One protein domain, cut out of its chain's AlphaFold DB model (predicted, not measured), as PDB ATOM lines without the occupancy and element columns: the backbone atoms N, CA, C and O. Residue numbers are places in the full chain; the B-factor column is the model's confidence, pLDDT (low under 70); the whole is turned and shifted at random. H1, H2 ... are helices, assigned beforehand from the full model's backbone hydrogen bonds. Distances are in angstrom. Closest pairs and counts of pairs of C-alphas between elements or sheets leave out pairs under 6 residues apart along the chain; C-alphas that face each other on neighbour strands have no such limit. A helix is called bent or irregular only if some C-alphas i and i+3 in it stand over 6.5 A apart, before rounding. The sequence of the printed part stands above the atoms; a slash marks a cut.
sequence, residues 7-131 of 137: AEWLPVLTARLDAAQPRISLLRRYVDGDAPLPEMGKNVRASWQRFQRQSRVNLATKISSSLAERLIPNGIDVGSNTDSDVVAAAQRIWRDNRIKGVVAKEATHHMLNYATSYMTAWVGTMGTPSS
ATOM      1  N   ALA A   7       6.908 -15.688-105.997       94.19
ATOM      2  CA  ALA A   7       5.925 -16.398-106.814       94.19
ATOM      3  C   ALA A   7       5.815 -17.882-106.427       94.19
ATOM      4  O   ALA A   7       4.714 -18.424-106.382       94.19
ATOM      5  N   GLU A   8       6.937 -18.521-106.085       93.38
ATOM      6  CA  GLU A   8       6.955 -19.902-105.589       93.38
ATOM      7  C   GLU A   8       6.411 -20.010-104.157       93.38
ATOM      8  O   GLU A   8       5.773 -21.003-103.806       93.38
ATOM      9  N   TRP A   9       6.634 -18.990-103.320       94.00
ATOM     10  CA  TRP A   9       6.095 -18.942-101.957       94.00
ATOM     11  C   TRP A   9       4.583 -18.725-101.914       94.00
ATOM     12  O   TRP A   9       3.933 -19.220-100.992       94.00
ATOM     13  N   LEU A  10       4.013 -18.012-102.887       94.56
ATOM     14  CA  LEU A  10       2.591 -17.678-102.914       94.56
ATOM     15  C   LEU A  10       1.669 -18.901-102.734       94.56
ATOM     16  O   LEU A  10       0.905 -18.898-101.768       94.56
ATOM     17  N   PRO A  11       1.738 -19.971-103.556       95.50
ATOM     18  CA  PRO A  11       0.861 -21.131-103.383       95.50
ATOM     19  C   PRO A  11       1.069 -21.839-102.037       95.50
ATOM     20  O   PRO A  11       0.108 -22.330-101.447       95.50
ATOM     21  N   VAL A  12       2.298 -21.852-101.510       95.06
ATOM     22  CA  VAL A  12       2.612 -22.458-100.205       95.06
ATOM     23  C   VAL A  12       1.952 -21.682 -99.066       95.06
ATOM     24  O   VAL A  12       1.356 -22.278 -98.167       95.06
ATOM     25  N   LEU A  13       2.053 -20.353 -99.085       92.81
ATOM     26  CA  LEU A  13       1.452 -19.495 -98.066       92.81
ATOM     27  C   LEU A  13      -0.074 -19.493 -98.166       92.81
ATOM     28  O   LEU A  13      -0.736 -19.572 -97.133       92.81
ATOM     29  N   THR A  14      -0.632 -19.486 -99.378       94.62
ATOM     30  CA  THR A  14      -2.081 -19.594 -99.588       94.62
ATOM     31  C   THR A  14      -2.622 -20.914 -99.044       94.62
ATOM     32  O   THR A  14      -3.553 -20.893 -98.247       94.62
ATOM     33  N   ALA A  15      -1.977 -22.047 -99.339       96.19
ATOM     34  CA  ALA A  15      -2.393 -23.341 -98.791       96.19
ATOM     35  C   ALA A  15      -2.361 -23.371 -97.250       96.19
ATOM     36  O   ALA A  15      -3.227 -23.969 -96.610       96.19
ATOM     37  N   ARG A  16      -1.383 -22.700 -96.627       93.94
ATOM     38  CA  ARG A  16      -1.315 -22.561 -95.162       93.94
ATOM     39  C   ARG A  16      -2.438 -21.687 -94.606       93.94
ATOM     40  O   ARG A  16      -2.977 -22.012 -93.549       93.94
ATOM     41  N   LEU A  17      -2.783 -20.601 -95.295       91.75
ATOM     42  CA  LEU A  17      -3.915 -19.751 -94.924       91.75
ATOM     43  C   LEU A  17      -5.230 -20.532 -95.004       91.75
ATOM     44  O   LEU A  17      -5.996 -20.520 -94.041       91.75
ATOM     45  N   ASP A  18      -5.443 -21.279 -96.088       96.50
ATOM     46  CA  ASP A  18      -6.632 -22.115 -96.274       96.50
ATOM     47  C   ASP A  18      -6.747 -23.182 -95.178       96.50
ATOM     48  O   ASP A  18      -7.817 -23.371 -94.599       96.50
ATOM     49  N   ALA A  19      -5.633 -23.822 -94.808       96.25
ATOM     50  CA  ALA A  19      -5.601 -24.794 -93.717       96.25
ATOM     51  C   ALA A  19      -5.920 -24.171 -92.341       96.25
ATOM     52  O   ALA A  19      -6.538 -24.818 -91.494       96.25
ATOM     53  N   ALA A  20      -5.525 -22.917 -92.100       93.06
ATOM     54  CA  ALA A  20      -5.815 -22.206 -90.853       93.06
ATOM     55  C   ALA A  20      -7.260 -21.670 -90.781       93.06
ATOM     56  O   ALA A  20      -7.794 -21.445 -89.685       93.06
ATOM     57  N   GLN A  21      -7.909 -21.481 -91.930       94.44
ATOM     58  CA  GLN A  21      -9.189 -20.787 -92.047       94.44
ATOM     59  C   GLN A  21     -10.350 -21.410 -91.245       94.44
ATOM     60  O   GLN A  21     -11.103 -20.642 -90.630       94.44
ATOM     61  N   PRO A  22     -10.523 -22.747 -91.155       95.56
ATOM     62  CA  PRO A  22     -11.580 -23.344 -90.336       95.56
ATOM     63  C   PRO A  22     -11.448 -22.986 -88.851       95.56
ATOM     64  O   PRO A  22     -12.433 -22.635 -88.201       95.56
ATOM     65  N   ARG A  23     -10.217 -22.998 -88.324       94.81
ATOM     66  CA  ARG A  23      -9.938 -22.614 -86.935       94.81
ATOM     67  C   ARG A  23     -10.221 -21.131 -86.706       94.81
ATOM     68  O   ARG A  23     -10.858 -20.787 -85.714       94.81
ATOM     69  N   ILE A  24      -9.779 -20.258 -87.613       94.06
ATOM     70  CA  ILE A  24     -10.046 -18.812 -87.526       94.06
ATOM     71  C   ILE A  24     -11.557 -18.549 -87.535       94.06
ATOM     72  O   ILE A  24     -12.056 -17.781 -86.715       94.06
ATOM     73  N   SER A  25     -12.295 -19.240 -88.404       94.44
ATOM     74  CA  SER A  25     -13.755 -19.129 -88.501       94.44
ATOM     75  C   SER A  25     -14.449 -19.565 -87.210       94.44
ATOM     76  O   SER A  25     -15.358 -18.884 -86.738       94.44
ATOM     77  N   LEU A  26     -13.993 -20.659 -86.593       93.62
ATOM     78  CA  LEU A  26     -14.492 -21.114 -85.296       93.62
ATOM     79  C   LEU A  26     -14.245 -20.079 -84.189       93.62
ATOM     80  O   LEU A  26     -15.163 -19.740 -83.449       93.62
ATOM     81  N   LEU A  27     -13.024 -19.555 -84.081       93.56
ATOM     82  CA  LEU A  27     -12.685 -18.545 -83.071       93.56
ATOM     83  C   LEU A  27     -13.483 -17.257 -83.271       93.56
ATOM     84  O   LEU A  27     -13.971 -16.672 -82.307       93.56
ATOM     85  N   ARG A  28     -13.697 -16.858 -84.528       92.81
ATOM     86  CA  ARG A  28     -14.535 -15.709 -84.865       92.81
ATOM     87  C   ARG A  28     -15.966 -15.887 -84.371       92.81
ATOM     88  O   ARG A  28     -16.512 -14.959 -83.793       92.81
ATOM     89  N   ARG A  29     -16.542 -17.086 -84.492       92.19
ATOM     90  CA  ARG A  29     -17.875 -17.379 -83.945       92.19
ATOM     91  C   ARG A  29     -17.956 -17.163 -82.431       92.19
ATOM     92  O   ARG A  29     -18.937 -16.602 -81.956       92.19
ATOM     93  N   TYR A  30     -16.919 -17.532 -81.675       91.25
ATOM     94  CA  TYR A  30     -16.852 -17.221 -80.240       91.25
ATOM     95  C   TYR A  30     -16.799 -15.707 -79.975       91.25
ATOM     96  O   TYR A  30     -17.512 -15.212 -79.101       91.25
ATOM     97  N   VAL A  31     -15.999 -14.961 -80.739       90.94
ATOM     98  CA  VAL A  31     -15.877 -13.496 -80.613       90.94
ATOM     99  C   VAL A  31     -17.181 -12.777 -80.981       90.94
ATOM    100  O   VAL A  31     -17.586 -11.850 -80.279       90.94
ATOM    101  N   ASP A  32     -17.871 -13.243 -82.018       88.81
ATOM    102  CA  ASP A  32     -19.140 -12.682 -82.500       88.81
ATOM    103  C   ASP A  32     -20.334 -13.084 -81.603       88.81
ATOM    104  O   ASP A  32     -21.425 -12.529 -81.725       88.81
ATOM    105  N   GLY A  33     -20.135 -14.016 -80.660       86.62
ATOM    106  CA  GLY A  33     -21.162 -14.476 -79.719       86.62
ATOM    107  C   GLY A  33     -22.047 -15.615 -80.238       86.62
ATOM    108  O   GLY A  33     -22.981 -16.014 -79.549       86.62
ATOM    109  N   ASP A  34     -21.730 -16.182 -81.404       87.31
ATOM    110  CA  ASP A  34     -22.363 -17.376 -81.988       87.31
ATOM    111  C   ASP A  34     -21.524 -18.638 -81.712       87.31
ATOM    112  O   ASP A  34     -21.180 -19.415 -82.606       87.31
ATOM    113  N   ALA A  35     -21.121 -18.833 -80.456       86.50
ATOM    114  CA  ALA A  35     -20.332 -19.998 -80.076       86.50
ATOM    115  C   ALA A  35     -21.059 -21.302 -80.477       86.50
ATOM    116  O   ALA A  35     -22.273 -21.419 -80.261       86.50
ATOM    117  N   PRO A  36     -20.343 -22.301 -81.035       86.25
ATOM    118  CA  PRO A  36     -20.954 -23.569 -81.407       86.25
ATOM    119  C   PRO A  36     -21.680 -24.184 -80.212       86.25
ATOM    120  O   PRO A  36     -21.246 -24.090 -79.061       86.25
ATOM    121  N   LEU A  37     -22.817 -24.812 -80.501       82.62
ATOM    122  CA  LEU A  37     -23.562 -25.532 -79.482       82.62
ATOM    123  C   LEU A  37     -22.698 -26.711 -78.997       82.62
ATOM    124  O   LEU A  37     -22.044 -27.342 -79.832       82.62
ATOM    125  N   PRO A  38     -22.702 -27.028 -77.694       79.50
ATOM    126  CA  PRO A  38     -22.018 -28.211 -77.192       79.50
ATOM    127  C   PRO A  38     -22.604 -29.487 -77.816       79.50
ATOM    128  O   PRO A  38     -23.714 -29.476 -78.362       79.50
ATOM    129  N   GLU A  39     -21.859 -30.592 -77.748       74.25
ATOM    130  CA  GLU A  39     -22.344 -31.900 -78.194       74.25
ATOM    131  C   GLU A  39     -23.554 -32.306 -77.345       74.25
ATOM    132  O   GLU A  39     -23.435 -32.585 -76.155       74.25
ATOM    133  N   MET A  40     -24.752 -32.252 -77.937       70.38
ATOM    134  CA  MET A  40     -26.015 -32.419 -77.216       70.38
ATOM    135  C   MET A  40     -26.994 -33.309 -77.978       70.38
ATOM    136  O   MET A  40     -27.008 -33.353 -79.211       70.38
ATOM    137  N   GLY A  41     -27.888 -33.959 -77.226       73.00
ATOM    138  CA  GLY A  41     -29.052 -34.644 -77.784       73.00
ATOM    139  C   GLY A  41     -29.965 -33.678 -78.552       73.00
ATOM    140  O   GLY A  41     -30.100 -32.504 -78.193       73.00
ATOM    141  N   LYS A  42     -30.626 -34.175 -79.609       73.94
ATOM    142  CA  LYS A  42     -31.446 -33.377 -80.549       73.94
ATOM    143  C   LYS A  42     -32.477 -32.461 -79.858       73.94
ATOM    144  O   LYS A  42     -32.764 -31.382 -80.371       73.94
ATOM    145  N   ASN A  43     -32.958 -32.844 -78.674       79.31
ATOM    146  CA  ASN A  43     -34.041 -32.170 -77.952       79.31
ATOM    147  C   ASN A  43     -33.615 -30.890 -77.203       79.31
ATOM    148  O   ASN A  43     -34.473 -30.096 -76.835       79.31
ATOM    149  N   VAL A  44     -32.313 -30.653 -76.983       84.25
ATOM    150  CA  VAL A  44     -31.824 -29.529 -76.144       84.25
ATOM    151  C   VAL A  44     -31.332 -28.336 -76.980       84.25
ATOM    152  O   VAL A  44     -31.124 -27.233 -76.471       84.25
ATOM    153  N   ARG A  45     -31.202 -28.517 -78.302       82.94
ATOM    154  CA  ARG A  45     -30.681 -27.510 -79.243       82.94
ATOM    155  C   ARG A  45     -31.435 -26.180 -79.178       82.94
ATOM    156  O   ARG A  45     -30.804 -25.129 -79.081       82.94
ATOM    157  N   ALA A  46     -32.767 -26.223 -79.228       84.06
ATOM    158  CA  ALA A  46     -33.603 -25.021 -79.253       84.06
ATOM    159  C   ALA A  46     -33.493 -24.218 -77.946       84.06
ATOM    160  O   ALA A  46     -33.338 -22.994 -77.977       84.06
ATOM    161  N   SER A  47     -33.502 -24.909 -76.803       85.00
ATOM    162  CA  SER A  47     -33.342 -24.295 -75.481       85.00
ATOM    163  C   SER A  47     -31.987 -23.602 -75.341       85.00
ATOM    164  O   SER A  47     -31.923 -22.484 -74.837       85.00
ATOM    165  N   TRP A  48     -30.915 -24.209 -75.857       83.56
ATOM    166  CA  TRP A  48     -29.576 -23.623 -75.793       83.56
ATOM    167  C   TRP A  48     -29.403 -22.410 -76.706       83.56
ATOM    168  O   TRP A  48     -28.842 -21.405 -76.287       83.56
ATOM    169  N   GLN A  49     -29.942 -22.446 -77.926       82.25
ATOM    170  CA  GLN A  49     -29.943 -21.270 -78.806       82.25
ATOM    171  C   GLN A  49     -30.721 -20.103 -78.188       82.25
ATOM    172  O   GLN A  49     -30.309 -18.948 -78.299       82.25
ATOM    173  N   ARG A  50     -31.846 -20.391 -77.519       84.88
ATOM    174  CA  ARG A  50     -32.609 -19.375 -76.787       84.88
ATOM    175  C   ARG A  50     -31.807 -18.820 -75.612       84.88
ATOM    176  O   ARG A  50     -31.774 -17.604 -75.452       84.88
ATOM    177  N   PHE A  51     -31.132 -19.686 -74.855       83.62
ATOM    178  CA  PHE A  51     -30.221 -19.280 -73.789       83.62
ATOM    179  C   PHE A  51     -29.107 -18.378 -74.326       83.62
ATOM    180  O   PHE A  51     -28.985 -17.263 -73.846       83.62
ATOM    181  N   GLN A  52     -28.388 -18.776 -75.379       81.38
ATOM    182  CA  GLN A  52     -27.322 -17.965 -75.984       81.38
ATOM    183  C   GLN A  52     -27.806 -16.568 -76.401       81.38
ATOM    184  O   GLN A  52     -27.130 -15.585 -76.118       81.38
ATOM    185  N   ARG A  53     -29.000 -16.447 -77.003       81.19
ATOM    186  CA  ARG A  53     -29.586 -15.132 -77.343       81.19
ATOM    187  C   ARG A  53     -29.937 -14.292 -76.113       81.19
ATOM    188  O   ARG A  53     -29.896 -13.067 -76.178       81.19
ATOM    189  N   GLN A  54     -30.339 -14.934 -75.018       85.19
ATOM    190  CA  GLN A  54     -30.688 -14.263 -73.760       85.19
ATOM    191  C   GLN A  54     -29.454 -13.936 -72.912       85.19
ATOM    192  O   GLN A  54     -29.461 -12.963 -72.157       85.19
ATOM    193  N   SER A  55     -28.382 -14.712 -73.044       80.31
ATOM    194  CA  SER A  55     -27.092 -14.470 -72.418       80.31
ATOM    195  C   SER A  55     -26.454 -13.230 -73.038       80.31
ATOM    196  O   SER A  55     -25.732 -13.288 -74.023       80.31
ATOM    197  N   ARG A  56     -26.676 -12.072 -72.414       79.12
ATOM    198  CA  ARG A  56     -26.112 -10.775 -72.841       79.12
ATOM    199  C   ARG A  56     -24.584 -10.683 -72.703       79.12
ATOM    200  O   ARG A  56     -24.000  -9.646 -73.008       79.12
ATOM    201  N   VAL A  57     -23.935 -11.724 -72.182       85.31
ATOM    202  CA  VAL A  57     -22.518 -11.728 -71.814       85.31
ATOM    203  C   VAL A  57     -21.738 -12.643 -72.749       85.31
ATOM    204  O   VAL A  57     -21.813 -13.862 -72.637       85.31
ATOM    205  N   ASN A  58     -20.916 -12.047 -73.615       87.81
ATOM    206  CA  ASN A  58     -19.893 -12.780 -74.352       87.81
ATOM    207  C   ASN A  58     -18.627 -12.923 -73.490       87.81
ATOM    208  O   ASN A  58     -17.828 -11.991 -73.373       87.81
ATOM    209  N   LEU A  59     -18.458 -14.092 -72.870       86.81
ATOM    210  CA  LEU A  59     -17.302 -14.382 -72.019       86.81
ATOM    211  C   LEU A  59     -15.989 -14.446 -72.807       86.81
ATOM    212  O   LEU A  59     -14.979 -13.956 -72.308       86.81
ATOM    213  N   ALA A  60     -16.000 -14.982 -74.031       86.94
ATOM    214  CA  ALA A  60     -14.797 -15.100 -74.855       86.94
ATOM    215  C   ALA A  60     -14.179 -13.720 -75.121       86.94
ATOM    216  O   ALA A  60     -13.013 -13.484 -74.803       86.94
ATOM    217  N   THR A  61     -14.998 -12.773 -75.585       88.81
ATOM    218  CA  THR A  61     -14.562 -11.393 -75.834       88.81
ATOM    219  C   THR A  61     -14.165 -10.672 -74.549       88.81
ATOM    220  O   THR A  61     -13.214  -9.892 -74.552       88.81
ATOM    221  N   LYS A  62     -14.849 -10.920 -73.423       90.62
ATOM    222  CA  LYS A  62     -14.490 -10.300 -72.136       90.62
ATOM    223  C   LYS A  62     -13.124 -10.758 -71.628       90.62
ATOM    224  O   LYS A  62     -12.349  -9.921 -71.172       90.62
ATOM    225  N   ILE A  63     -12.824 -12.053 -71.718       90.38
ATOM    226  CA  ILE A  63     -11.537 -12.607 -71.284       90.38
ATOM    227  C   ILE A  63     -10.403 -12.031 -72.137       90.38
ATOM    228  O   ILE A  63      -9.439 -11.496 -71.587       90.38
ATOM    229  N   SER A  64     -10.534 -12.075 -73.468       91.00
ATOM    230  CA  SER A  64      -9.488 -11.569 -74.360       91.00
ATOM    231  C   SER A  64      -9.303 -10.057 -74.248       91.00
ATOM    232  O   SER A  64      -8.167  -9.589 -74.204       91.00
ATOM    233  N   SER A  65     -10.389  -9.289 -74.111       89.25
ATOM    234  CA  SER A  65     -10.314  -7.831 -73.941       89.25
ATOM    235  C   SER A  65      -9.658  -7.443 -72.620       89.25
ATOM    236  O   SER A  65      -8.812  -6.555 -72.606       89.25
ATOM    237  N   SER A  66      -9.967  -8.158 -71.532       91.56
ATOM    238  CA  SER A  66      -9.324  -7.927 -70.235       91.56
ATOM    239  C   SER A  66      -7.801  -8.068 -70.324       91.56
ATOM    240  O   SER A  66      -7.063  -7.288 -69.725       91.56
ATOM    241  N   LEU A  67      -7.306  -9.065 -71.062       90.25
ATOM    242  CA  LEU A  67      -5.871  -9.243 -71.275       90.25
ATOM    243  C   LEU A  67      -5.299  -8.180 -72.226       90.25
ATOM    244  O   LEU A  67      -4.262  -7.598 -71.921       90.25
ATOM    245  N   ALA A  68      -5.988  -7.893 -73.332       89.69
ATOM    246  CA  ALA A  68      -5.559  -6.901 -74.317       89.69
ATOM    247  C   ALA A  68      -5.366  -5.509 -73.701       89.69
ATOM    248  O   ALA A  68      -4.392  -4.833 -74.007       89.69
ATOM    249  N   GLU A  69      -6.257  -5.096 -72.798       87.31
ATOM    250  CA  GLU A  69      -6.194  -3.794 -72.124       87.31
ATOM    251  C   GLU A  69      -4.969  -3.631 -71.214       87.31
ATOM    252  O   GLU A  69      -4.543  -2.507 -70.956       87.31
ATOM    253  N   ARG A  70      -4.378  -4.738 -70.745       90.38
ATOM    254  CA  ARG A  70      -3.159  -4.723 -69.918       90.38
ATOM    255  C   ARG A  70      -1.879  -4.705 -70.748       90.38
ATOM    256  O   ARG A  70      -0.814  -4.394 -70.220       90.38
ATOM    257  N   LEU A  71      -1.964  -5.051 -72.029       88.00
ATOM    258  CA  LEU A  71      -0.825  -5.042 -72.932       88.00
ATOM    259  C   LEU A  71      -0.641  -3.625 -73.474       88.00
ATOM    260  O   LEU A  71      -1.481  -3.110 -74.210       88.00
ATOM    261  N   ILE A  72       0.473  -2.994 -73.103       86.06
ATOM    262  CA  ILE A  72       0.843  -1.651 -73.557       86.06
ATOM    263  C   ILE A  72       2.065  -1.778 -74.473       86.06
ATOM    264  O   ILE A  72       3.188  -1.898 -73.984       86.06
ATOM    265  N   PRO A  73       1.879  -1.745 -75.803       85.06
ATOM    266  CA  PRO A  73       2.990  -1.753 -76.743       85.06
ATOM    267  C   PRO A  73       3.819  -0.470 -76.595       85.06
ATOM    268  O   PRO A  73       3.279   0.641 -76.669       85.06
ATOM    269  N   ASN A  74       5.127  -0.620 -76.382       84.06
ATOM    270  CA  ASN A  74       6.036   0.506 -76.148       84.06
ATOM    271  C   ASN A  74       6.756   0.975 -77.417       84.06
ATOM    272  O   ASN A  74       6.979   2.174 -77.567       84.06
ATOM    273  N   GLY A  75       7.035   0.071 -78.355       85.88
ATOM    274  CA  GLY A  75       7.736   0.382 -79.596       85.88
ATOM    275  C   GLY A  75       8.005  -0.867 -80.429       85.88
ATOM    276  O   GLY A  75       7.427  -1.924 -80.167       85.88
ATOM    277  N   ILE A  76       8.870  -0.723 -81.432       85.00
ATOM    278  CA  ILE A  76       9.320  -1.806 -82.311       85.00
ATOM    279  C   ILE A  76      10.845  -1.780 -82.348       85.00
ATOM    280  O   ILE A  76      11.424  -0.738 -82.658       85.00
ATOM    281  N   ASP A  77      11.459  -2.938 -82.120       86.00
ATOM    282  CA  ASP A  77      12.894  -3.148 -82.294       86.00
ATOM    283  C   ASP A  77      13.152  -4.038 -83.515       86.00
ATOM    284  O   ASP A  77      12.320  -4.868 -83.896       86.00
ATOM    285  N   VAL A  78      14.302  -3.838 -84.160       84.12
ATOM    286  CA  VAL A  78      14.690  -4.522 -85.398       84.12
ATOM    287  C   VAL A  78      16.059  -5.162 -85.200       84.12
ATOM    288  O   VAL A  78      17.050  -4.473 -84.971       84.12
ATOM    289  N   GLY A  79      16.123  -6.487 -85.331       82.31
ATOM    290  CA  GLY A  79      17.361  -7.245 -85.144       82.31
ATOM    291  C   GLY A  79      17.784  -7.342 -83.676       82.31
ATOM    292  O   GLY A  79      16.949  -7.312 -82.779       82.31
ATOM    293  N   SER A  80      19.088  -7.511 -83.442       76.44
ATOM    294  CA  SER A  80      19.664  -7.740 -82.109       76.44
ATOM    295  C   SER A  80      20.379  -6.525 -81.508       76.44
ATOM    296  O   SER A  80      20.809  -6.601 -80.362       76.44
ATOM    297  N   ASN A  81      20.544  -5.430 -82.263       82.06
ATOM    298  CA  ASN A  81      21.199  -4.210 -81.789       82.06
ATOM    299  C   ASN A  81      20.181  -3.075 -81.616       82.06
ATOM    300  O   ASN A  81      19.800  -2.412 -82.588       82.06
ATOM    301  N   THR A  82      19.774  -2.855 -80.368       78.25
ATOM    302  CA  THR A  82      18.774  -1.855 -79.971       78.25
ATOM    303  C   THR A  82      19.234  -0.411 -80.209       78.25
ATOM    304  O   THR A  82      18.393   0.454 -80.426       78.25
ATOM    305  N   ASP A  83      20.544  -0.158 -80.275       83.94
ATOM    306  CA  ASP A  83      21.113   1.188 -80.460       83.94
ATOM    307  C   ASP A  83      21.441   1.516 -81.927       83.94
ATOM    308  O   ASP A  83      22.126   2.490 -82.231       83.94
ATOM    309  N   SER A  84      20.977   0.694 -82.869       88.12
ATOM    310  CA  SER A  84      21.211   0.942 -84.291       88.12
ATOM    311  C   SER A  84      20.332   2.072 -84.844       88.12
ATOM    312  O   SER A  84      19.168   2.234 -84.461       88.12
ATOM    313  N   ASP A  85      20.842   2.791 -85.849       88.31
ATOM    314  CA  ASP A  85      20.086   3.822 -86.580       88.31
ATOM    315  C   ASP A  85      18.765   3.287 -87.165       88.31
ATOM    316  O   ASP A  85      17.778   4.015 -87.300       88.31
ATOM    317  N   VAL A  86      18.718   1.988 -87.477       88.12
ATOM    318  CA  VAL A  86      17.522   1.296 -87.971       88.12
ATOM    319  C   VAL A  86      16.431   1.240 -86.900       88.12
ATOM    320  O   VAL A  86      15.264   1.495 -87.206       88.12
ATOM    321  N   VAL A  87      16.787   0.958 -85.643       88.94
ATOM    322  CA  VAL A  87      15.836   0.976 -84.521       88.94
ATOM    323  C   VAL A  87      15.358   2.400 -84.258       88.94
ATOM    324  O   VAL A  87      14.155   2.621 -84.121       88.94
ATOM    325  N   ALA A  88      16.250   3.394 -84.304       89.38
ATOM    326  CA  ALA A  88      15.860   4.799 -84.180       89.38
ATOM    327  C   ALA A  88      14.850   5.220 -85.271       89.38
ATOM    328  O   ALA A  88      13.844   5.881 -84.979       89.38
ATOM    329  N   ALA A  89      15.063   4.786 -86.517       88.62
ATOM    330  CA  ALA A  89      14.129   5.005 -87.619       88.62
ATOM    331  C   ALA A  89      12.790   4.268 -87.414       88.62
ATOM    332  O   ALA A  89      11.727   4.862 -87.618       88.62
ATOM    333  N   ALA A  90      12.807   3.013 -86.956       87.75
ATOM    334  CA  ALA A  90      11.597   2.241 -86.659       87.75
ATOM    335  C   ALA A  90      10.766   2.877 -85.529       87.75
ATOM    336  O   ALA A  90       9.547   3.023 -85.651       87.75
ATOM    337  N   GLN A  91      11.420   3.348 -84.468       88.75
ATOM    338  CA  GLN A  91      10.782   4.067 -83.363       88.75
ATOM    339  C   GLN A  91      10.202   5.413 -83.817       88.75
ATOM    340  O   GLN A  91       9.130   5.823 -83.362       88.75
ATOM    341  N   ARG A  92      10.862   6.101 -84.756       87.75
ATOM    342  CA  ARG A  92      10.302   7.297 -85.398       87.75
ATOM    343  C   ARG A  92       9.028   6.964 -86.173       87.75
ATOM    344  O   ARG A  92       8.016   7.619 -85.953       87.75
ATOM    345  N   ILE A  93       9.033   5.911 -86.993       86.50
ATOM    346  CA  ILE A  93       7.833   5.440 -87.707       86.50
ATOM    347  C   ILE A  93       6.711   5.110 -86.713       86.50
ATOM    348  O   ILE A  93       5.574   5.539 -86.914       86.50
ATOM    349  N   TRP A  94       7.017   4.400 -85.625       86.62
ATOM    350  CA  TRP A  94       6.052   4.054 -84.580       86.62
ATOM    351  C   TRP A  94       5.353   5.278 -83.981       86.62
ATOM    352  O   TRP A  94       4.119   5.308 -83.875       86.62
ATOM    353  N   ARG A  95       6.136   6.300 -83.616       87.38
ATOM    354  CA  ARG A  95       5.634   7.546 -83.024       87.38
ATOM    355  C   ARG A  95       4.873   8.396 -84.036       87.38
ATOM    356  O   ARG A  95       3.731   8.770 -83.765       87.38
ATOM    357  N   ASP A  96       5.469   8.651 -85.198       87.81
ATOM    358  CA  ASP A  96       4.932   9.567 -86.211       87.81
ATOM    359  C   ASP A  96       3.594   9.051 -86.776       87.81
ATOM    360  O   ASP A  96       2.687   9.833 -87.056       87.81
ATOM    361  N   ASN A  97       3.416   7.726 -86.838       82.25
ATOM    362  CA  ASN A  97       2.185   7.086 -87.316       82.25
ATOM    363  C   ASN A  97       1.174   6.753 -86.210       82.25
ATOM    364  O   ASN A  97       0.154   6.117 -86.484       82.25
ATOM    365  N   ARG A  98       1.440   7.147 -84.955       83.44
ATOM    366  CA  ARG A  98       0.574   6.873 -83.790       83.44
ATOM    367  C   ARG A  98       0.176   5.393 -83.669       83.44
ATOM    368  O   ARG A  98      -0.941   5.076 -83.247       83.44
ATOM    369  N   ILE A  99       1.091   4.480 -84.015       84.25
ATOM    370  CA  ILE A  99       0.808   3.037 -84.135       84.25
ATOM    371  C   ILE A  99       0.288   2.463 -82.810       84.25
ATOM    372  O   ILE A  99      -0.662   1.676 -82.810       84.25
ATOM    373  N   LYS A 100       0.828   2.938 -81.678       79.75
ATOM    374  CA  LYS A 100       0.422   2.549 -80.318       79.75
ATOM    375  C   LYS A 100      -1.090   2.630 -80.075       79.75
ATOM    376  O   LYS A 100      -1.654   1.733 -79.460       79.75
ATOM    377  N   GLY A 101      -1.740   3.706 -80.524       72.31
ATOM    378  CA  GLY A 101      -3.098   4.045 -80.083       72.31
ATOM    379  C   GLY A 101      -4.217   3.254 -80.760       72.31
ATOM    380  O   GLY A 101      -5.276   3.074 -80.168       72.31
ATOM    381  N   VAL A 102      -4.001   2.794 -81.994       70.81
ATOM    382  CA  VAL A 102      -5.053   2.145 -82.796       70.81
ATOM    383  C   VAL A 102      -4.566   0.812 -83.336       70.81
ATOM    384  O   VAL A 102      -5.139  -0.225 -83.030       70.81
ATOM    385  N   VAL A 103      -3.479   0.821 -84.104       82.38
ATOM    386  CA  VAL A 103      -3.054  -0.362 -84.858       82.38
ATOM    387  C   VAL A 103      -2.519  -1.448 -83.927       82.38
ATOM    388  O   VAL A 103      -2.916  -2.603 -84.041       82.38
ATOM    389  N   ALA A 104      -1.673  -1.082 -82.962       84.38
ATOM    390  CA  ALA A 104      -1.095  -2.042 -82.028       84.38
ATOM    391  C   ALA A 104      -2.141  -2.631 -81.072       84.38
ATOM    392  O   ALA A 104      -2.093  -3.820 -80.761       84.38
ATOM    393  N   LYS A 105      -3.123  -1.822 -80.649       84.38
ATOM    394  CA  LYS A 105      -4.247  -2.292 -79.835       84.38
ATOM    395  C   LYS A 105      -5.079  -3.327 -80.597       84.38
ATOM    396  O   LYS A 105      -5.236  -4.443 -80.112       84.38
ATOM    397  N   GLU A 106      -5.540  -3.004 -81.805       86.44
ATOM    398  CA  GLU A 106      -6.323  -3.932 -82.640       86.44
ATOM    399  C   GLU A 106      -5.539  -5.209 -82.971       86.44
ATOM    400  O   GLU A 106      -6.053  -6.317 -82.823       86.44
ATOM    401  N   ALA A 107      -4.258  -5.081 -83.333       89.00
ATOM    402  CA  ALA A 107      -3.389  -6.227 -83.579       89.00
ATOM    403  C   ALA A 107      -3.266  -7.132 -82.342       89.00
ATOM    404  O   ALA A 107      -3.290  -8.355 -82.475       89.00
ATOM    405  N   THR A 108      -3.195  -6.554 -81.142       89.69
ATOM    406  CA  THR A 108      -3.140  -7.307 -79.882       89.69
ATOM    407  C   THR A 108      -4.458  -8.033 -79.609       89.69
ATOM    408  O   THR A 108      -4.448  -9.221 -79.289       89.69
ATOM    409  N   HIS A 109      -5.603  -7.374 -79.811       90.50
ATOM    410  CA  HIS A 109      -6.915  -8.022 -79.706       90.50
ATOM    411  C   HIS A 109      -7.060  -9.180 -80.703       90.50
ATOM    412  O   HIS A 109      -7.493 -10.270 -80.330       90.50
ATOM    413  N   HIS A 110      -6.665  -8.986 -81.962       91.62
ATOM    414  CA  HIS A 110      -6.694 -10.043 -82.971       91.62
ATOM    415  C   HIS A 110      -5.744 -11.195 -82.643       91.62
ATOM    416  O   HIS A 110      -6.129 -12.350 -82.805       91.62
ATOM    417  N   MET A 111      -4.548 -10.909 -82.125       91.81
ATOM    418  CA  MET A 111      -3.610 -11.942 -81.683       91.81
ATOM    419  C   MET A 111      -4.225 -12.789 -80.568       91.81
ATOM    420  O   MET A 111      -4.175 -14.009 -80.633       91.81
ATOM    421  N   LEU A 112      -4.851 -12.164 -79.570       93.00
ATOM    422  CA  LEU A 112      -5.466 -12.888 -78.457       93.00
ATOM    423  C   LEU A 112      -6.707 -13.684 -78.876       93.00
ATOM    424  O   LEU A 112      -6.950 -14.765 -78.346       93.00
ATOM    425  N   ASN A 113      -7.469 -13.183 -79.848       93.06
ATOM    426  CA  ASN A 113      -8.663 -13.862 -80.351       93.06
ATOM    427  C   ASN A 113      -8.336 -15.010 -81.318       93.06
ATOM    428  O   ASN A 113      -9.015 -16.033 -81.304       93.06
ATOM    429  N   TYR A 114      -7.315 -14.850 -82.166       92.19
ATOM    430  CA  TYR A 114      -7.036 -15.757 -83.287       92.19
ATOM    431  C   TYR A 114      -5.699 -16.505 -83.172       92.19
ATOM    432  O   TYR A 114      -5.392 -17.343 -84.021       92.19
ATOM    433  N   ALA A 115      -4.932 -16.268 -82.102       89.56
ATOM    434  CA  ALA A 115      -3.533 -16.666 -81.870       89.56
ATOM    435  C   ALA A 115      -2.491 -15.980 -82.769       89.56
ATOM    436  O   ALA A 115      -1.307 -15.969 -82.439       89.56
ATOM    437  N   THR A 116      -2.895 -15.392 -83.892       88.06
ATOM    438  CA  THR A 116      -1.986 -14.688 -84.798       88.06
ATOM    439  C   THR A 116      -2.666 -13.444 -85.343       88.06
ATOM    440  O   THR A 116      -3.847 -13.468 -85.689       88.06
ATOM    441  N   SER A 117      -1.913 -12.355 -85.422       89.69
ATOM    442  CA  SER A 117      -2.311 -11.143 -86.123       89.69
ATOM    443  C   SER A 117      -1.144 -10.635 -86.954       89.69
ATOM    444  O   SER A 117       0.021 -10.888 -86.648       89.69
ATOM    445  N   TYR A 118      -1.475  -9.931 -88.028       87.00
ATOM    446  CA  TYR A 118      -0.495  -9.347 -88.925       87.00
ATOM    447  C   TYR A 118      -0.747  -7.851 -89.001       87.00
ATOM    448  O   TYR A 118      -1.881  -7.406 -89.174       87.00
ATOM    449  N   MET A 119       0.327  -7.081 -88.884       83.38
ATOM    450  CA  MET A 119       0.330  -5.661 -89.185       83.38
ATOM    451  C   MET A 119       1.150  -5.478 -90.451       83.38
ATOM    452  O   MET A 119       2.299  -5.906 -90.515       83.38
ATOM    453  N   THR A 120       0.557  -4.843 -91.453       82.25
ATOM    454  CA  THR A 120       1.276  -4.435 -92.654       82.25
ATOM    455  C   THR A 120       1.367  -2.919 -92.681       82.25
ATOM    456  O   THR A 120       0.404  -2.221 -92.355       82.25
ATOM    457  N   ALA A 121       2.551  -2.420 -93.007       77.69
ATOM    458  CA  ALA A 121       2.815  -1.007 -93.193       77.69
ATOM    459  C   ALA A 121       3.143  -0.783 -94.665       77.69
ATOM    460  O   ALA A 121       3.858  -1.568 -95.283       77.69
ATOM    461  N   TRP A 122       2.621   0.301 -95.220       79.62
ATOM    462  CA  TRP A 122       2.920   0.709 -96.580       79.62
ATOM    463  C   TRP A 122       3.134   2.214 -96.627       79.62
ATOM    464  O   TRP A 122       2.614   2.980 -95.806       79.62
ATOM    465  N   VAL A 123       3.925   2.630 -97.607       80.44
ATOM    466  CA  VAL A 123       4.139   4.039 -97.908       80.44
ATOM    467  C   VAL A 123       2.925   4.516 -98.701       80.44
ATOM    468  O   VAL A 123       2.545   3.910 -99.703       80.44
ATOM    469  N   GLY A 124       2.259   5.562 -98.220       71.88
ATOM    470  CA  GLY A 124       1.214   6.240 -98.974       71.88
ATOM    471  C   GLY A 124       1.792   6.877-100.237       71.88
ATOM    472  O   GLY A 124       2.994   7.108-100.343       71.88
ATOM    473  N   THR A 125       0.933   7.215-101.195       63.22
ATOM    474  CA  THR A 125       1.306   7.722-102.530       63.22
ATOM    475  C   THR A 125       2.179   8.994-102.524       63.22
ATOM    476  O   THR A 125       2.680   9.387-103.567       63.22
ATOM    477  N   MET A 126       2.392   9.625-101.362       50.28
ATOM    478  CA  MET A 126       3.189  10.845-101.169       50.28
ATOM    479  C   MET A 126       4.398  10.647-100.228       50.28
ATOM    480  O   MET A 126       4.866  11.606 -99.622       50.28
ATOM    481  N   GLY A 127       4.892   9.418-100.039       48.97
ATOM    482  CA  GLY A 127       6.089   9.168 -99.218       48.97
ATOM    483  C   GLY A 127       5.862   9.204 -97.699       48.97
ATOM    484  O   GLY A 127       6.787   8.956 -96.931       48.97
ATOM    485  N   THR A 128       4.637   9.463 -97.239       45.28
ATOM    486  CA  THR A 128       4.243   9.341 -95.830       45.28
ATOM    487  C   THR A 128       3.718   7.930 -95.550       45.28
ATOM    488  O   THR A 128       2.853   7.460 -96.291       45.28
ATOM    489  N   PRO A 129       4.192   7.218 -94.508       47.03
ATOM    490  CA  PRO A 129       3.598   5.939 -94.133       47.03
ATOM    491  C   PRO A 129       2.132   6.185 -93.754       47.03
ATOM    492  O   PRO A 129       1.825   7.124 -93.028       47.03
ATOM    493  N   SER A 130       1.199   5.409 -94.302       48.56
ATOM    494  CA  SER A 130      -0.226   5.584 -93.998       48.56
ATOM    495  C   SER A 130      -0.832   4.237 -93.645       48.56
ATOM    496  O   SER A 130      -0.997   3.397 -94.522       48.56
ATOM    497  N   SER A 131      -1.192   4.011 -92.383       44.25
ATOM    498  CA  SER A 131      -2.013   2.859 -91.998       44.25
ATOM    499  C   SER A 131      -3.491   3.193 -92.261       44.25
ATOM    500  O   SER A 131      -4.126   3.935 -91.511       44.25
TER     501      SER A 131
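This is residues 7 to 131 of the 137 residues of an uncharacterized protein of Gordonia westfalica (UniProt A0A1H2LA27). A loose, drawn-out chain of helices, with H3, H5 and the H1b arm of the bent H1 meeting in the middle, H2 out at one end and H4 at the other. Residues 7 to 22 of H1 stick out from this row as a free arm. The printed part has 125 residues with five named helices, H1 to H5 in chain order, and no named strand; the class is all helix. It is loose, with a radius of gyration of the C-alphas of 20.1 A, and spans 65 by 39 by 31 A.

H1, residues 7 to 32, was assigned as one helix by its hydrogen bonds but is bent: C-alphas 19 and 22 are 7.0 A apart, and its arms H1a, 7 to 19, and H1b, 22 to 32, stand at a steep tilt of 56 degrees. H1b touches H5, residues 103 to 114, which meets it with residues 113 to 114 alone; the closest C-alphas, of Ile 24 and Tyr 114, are 6.0 A apart, and the tilt of 68 degrees, opposite ways, is only just steep. H1b and H3, residues 59 to 68, touch only at their ends, about perpendicular at 86 degrees, with the C-alphas of Val 31 and Thr 61 closest at 5.4 A. H3 touches H5 at a steep tilt of 42 degrees, opposite ways; their closest C-alphas, of Ala 68 and His 109, are 5.7 A apart. H1a, H2, residues 42 to 54, and H4, residues 85 to 96, touch no helix. Each O i to N i+4 pair is within hydrogen-bond range in H1b, H3, H4 and H5, against 7 of 9 in H1a and 7 of 9 in H2.

H1a begins at C-alpha 7, (5.925, -16.398, -106.814), and is 19.4 A long; H1b is 15.2 A, H2 20.3 A, H3 14.1 A, H4 16.2 A and H5 16.0 A. H5 ends at C-alpha 114, (-7.036, -15.757, -83.287). H1a and H2 are irregular: C-alphas 8 and 11 are 6.6 A apart, C-alphas 43 and 46 7.3 A.

The C-alphas farthest apart, of Asn 43 and Asp 85, are 65.6 A apart. The printed part has no cut. The link from H3 to H4 is long, with 16 residues, and residues 115 to 131 hold no named element. Mean pLDDT of the printed part is 84.7; residues 125 to 131 are under 70.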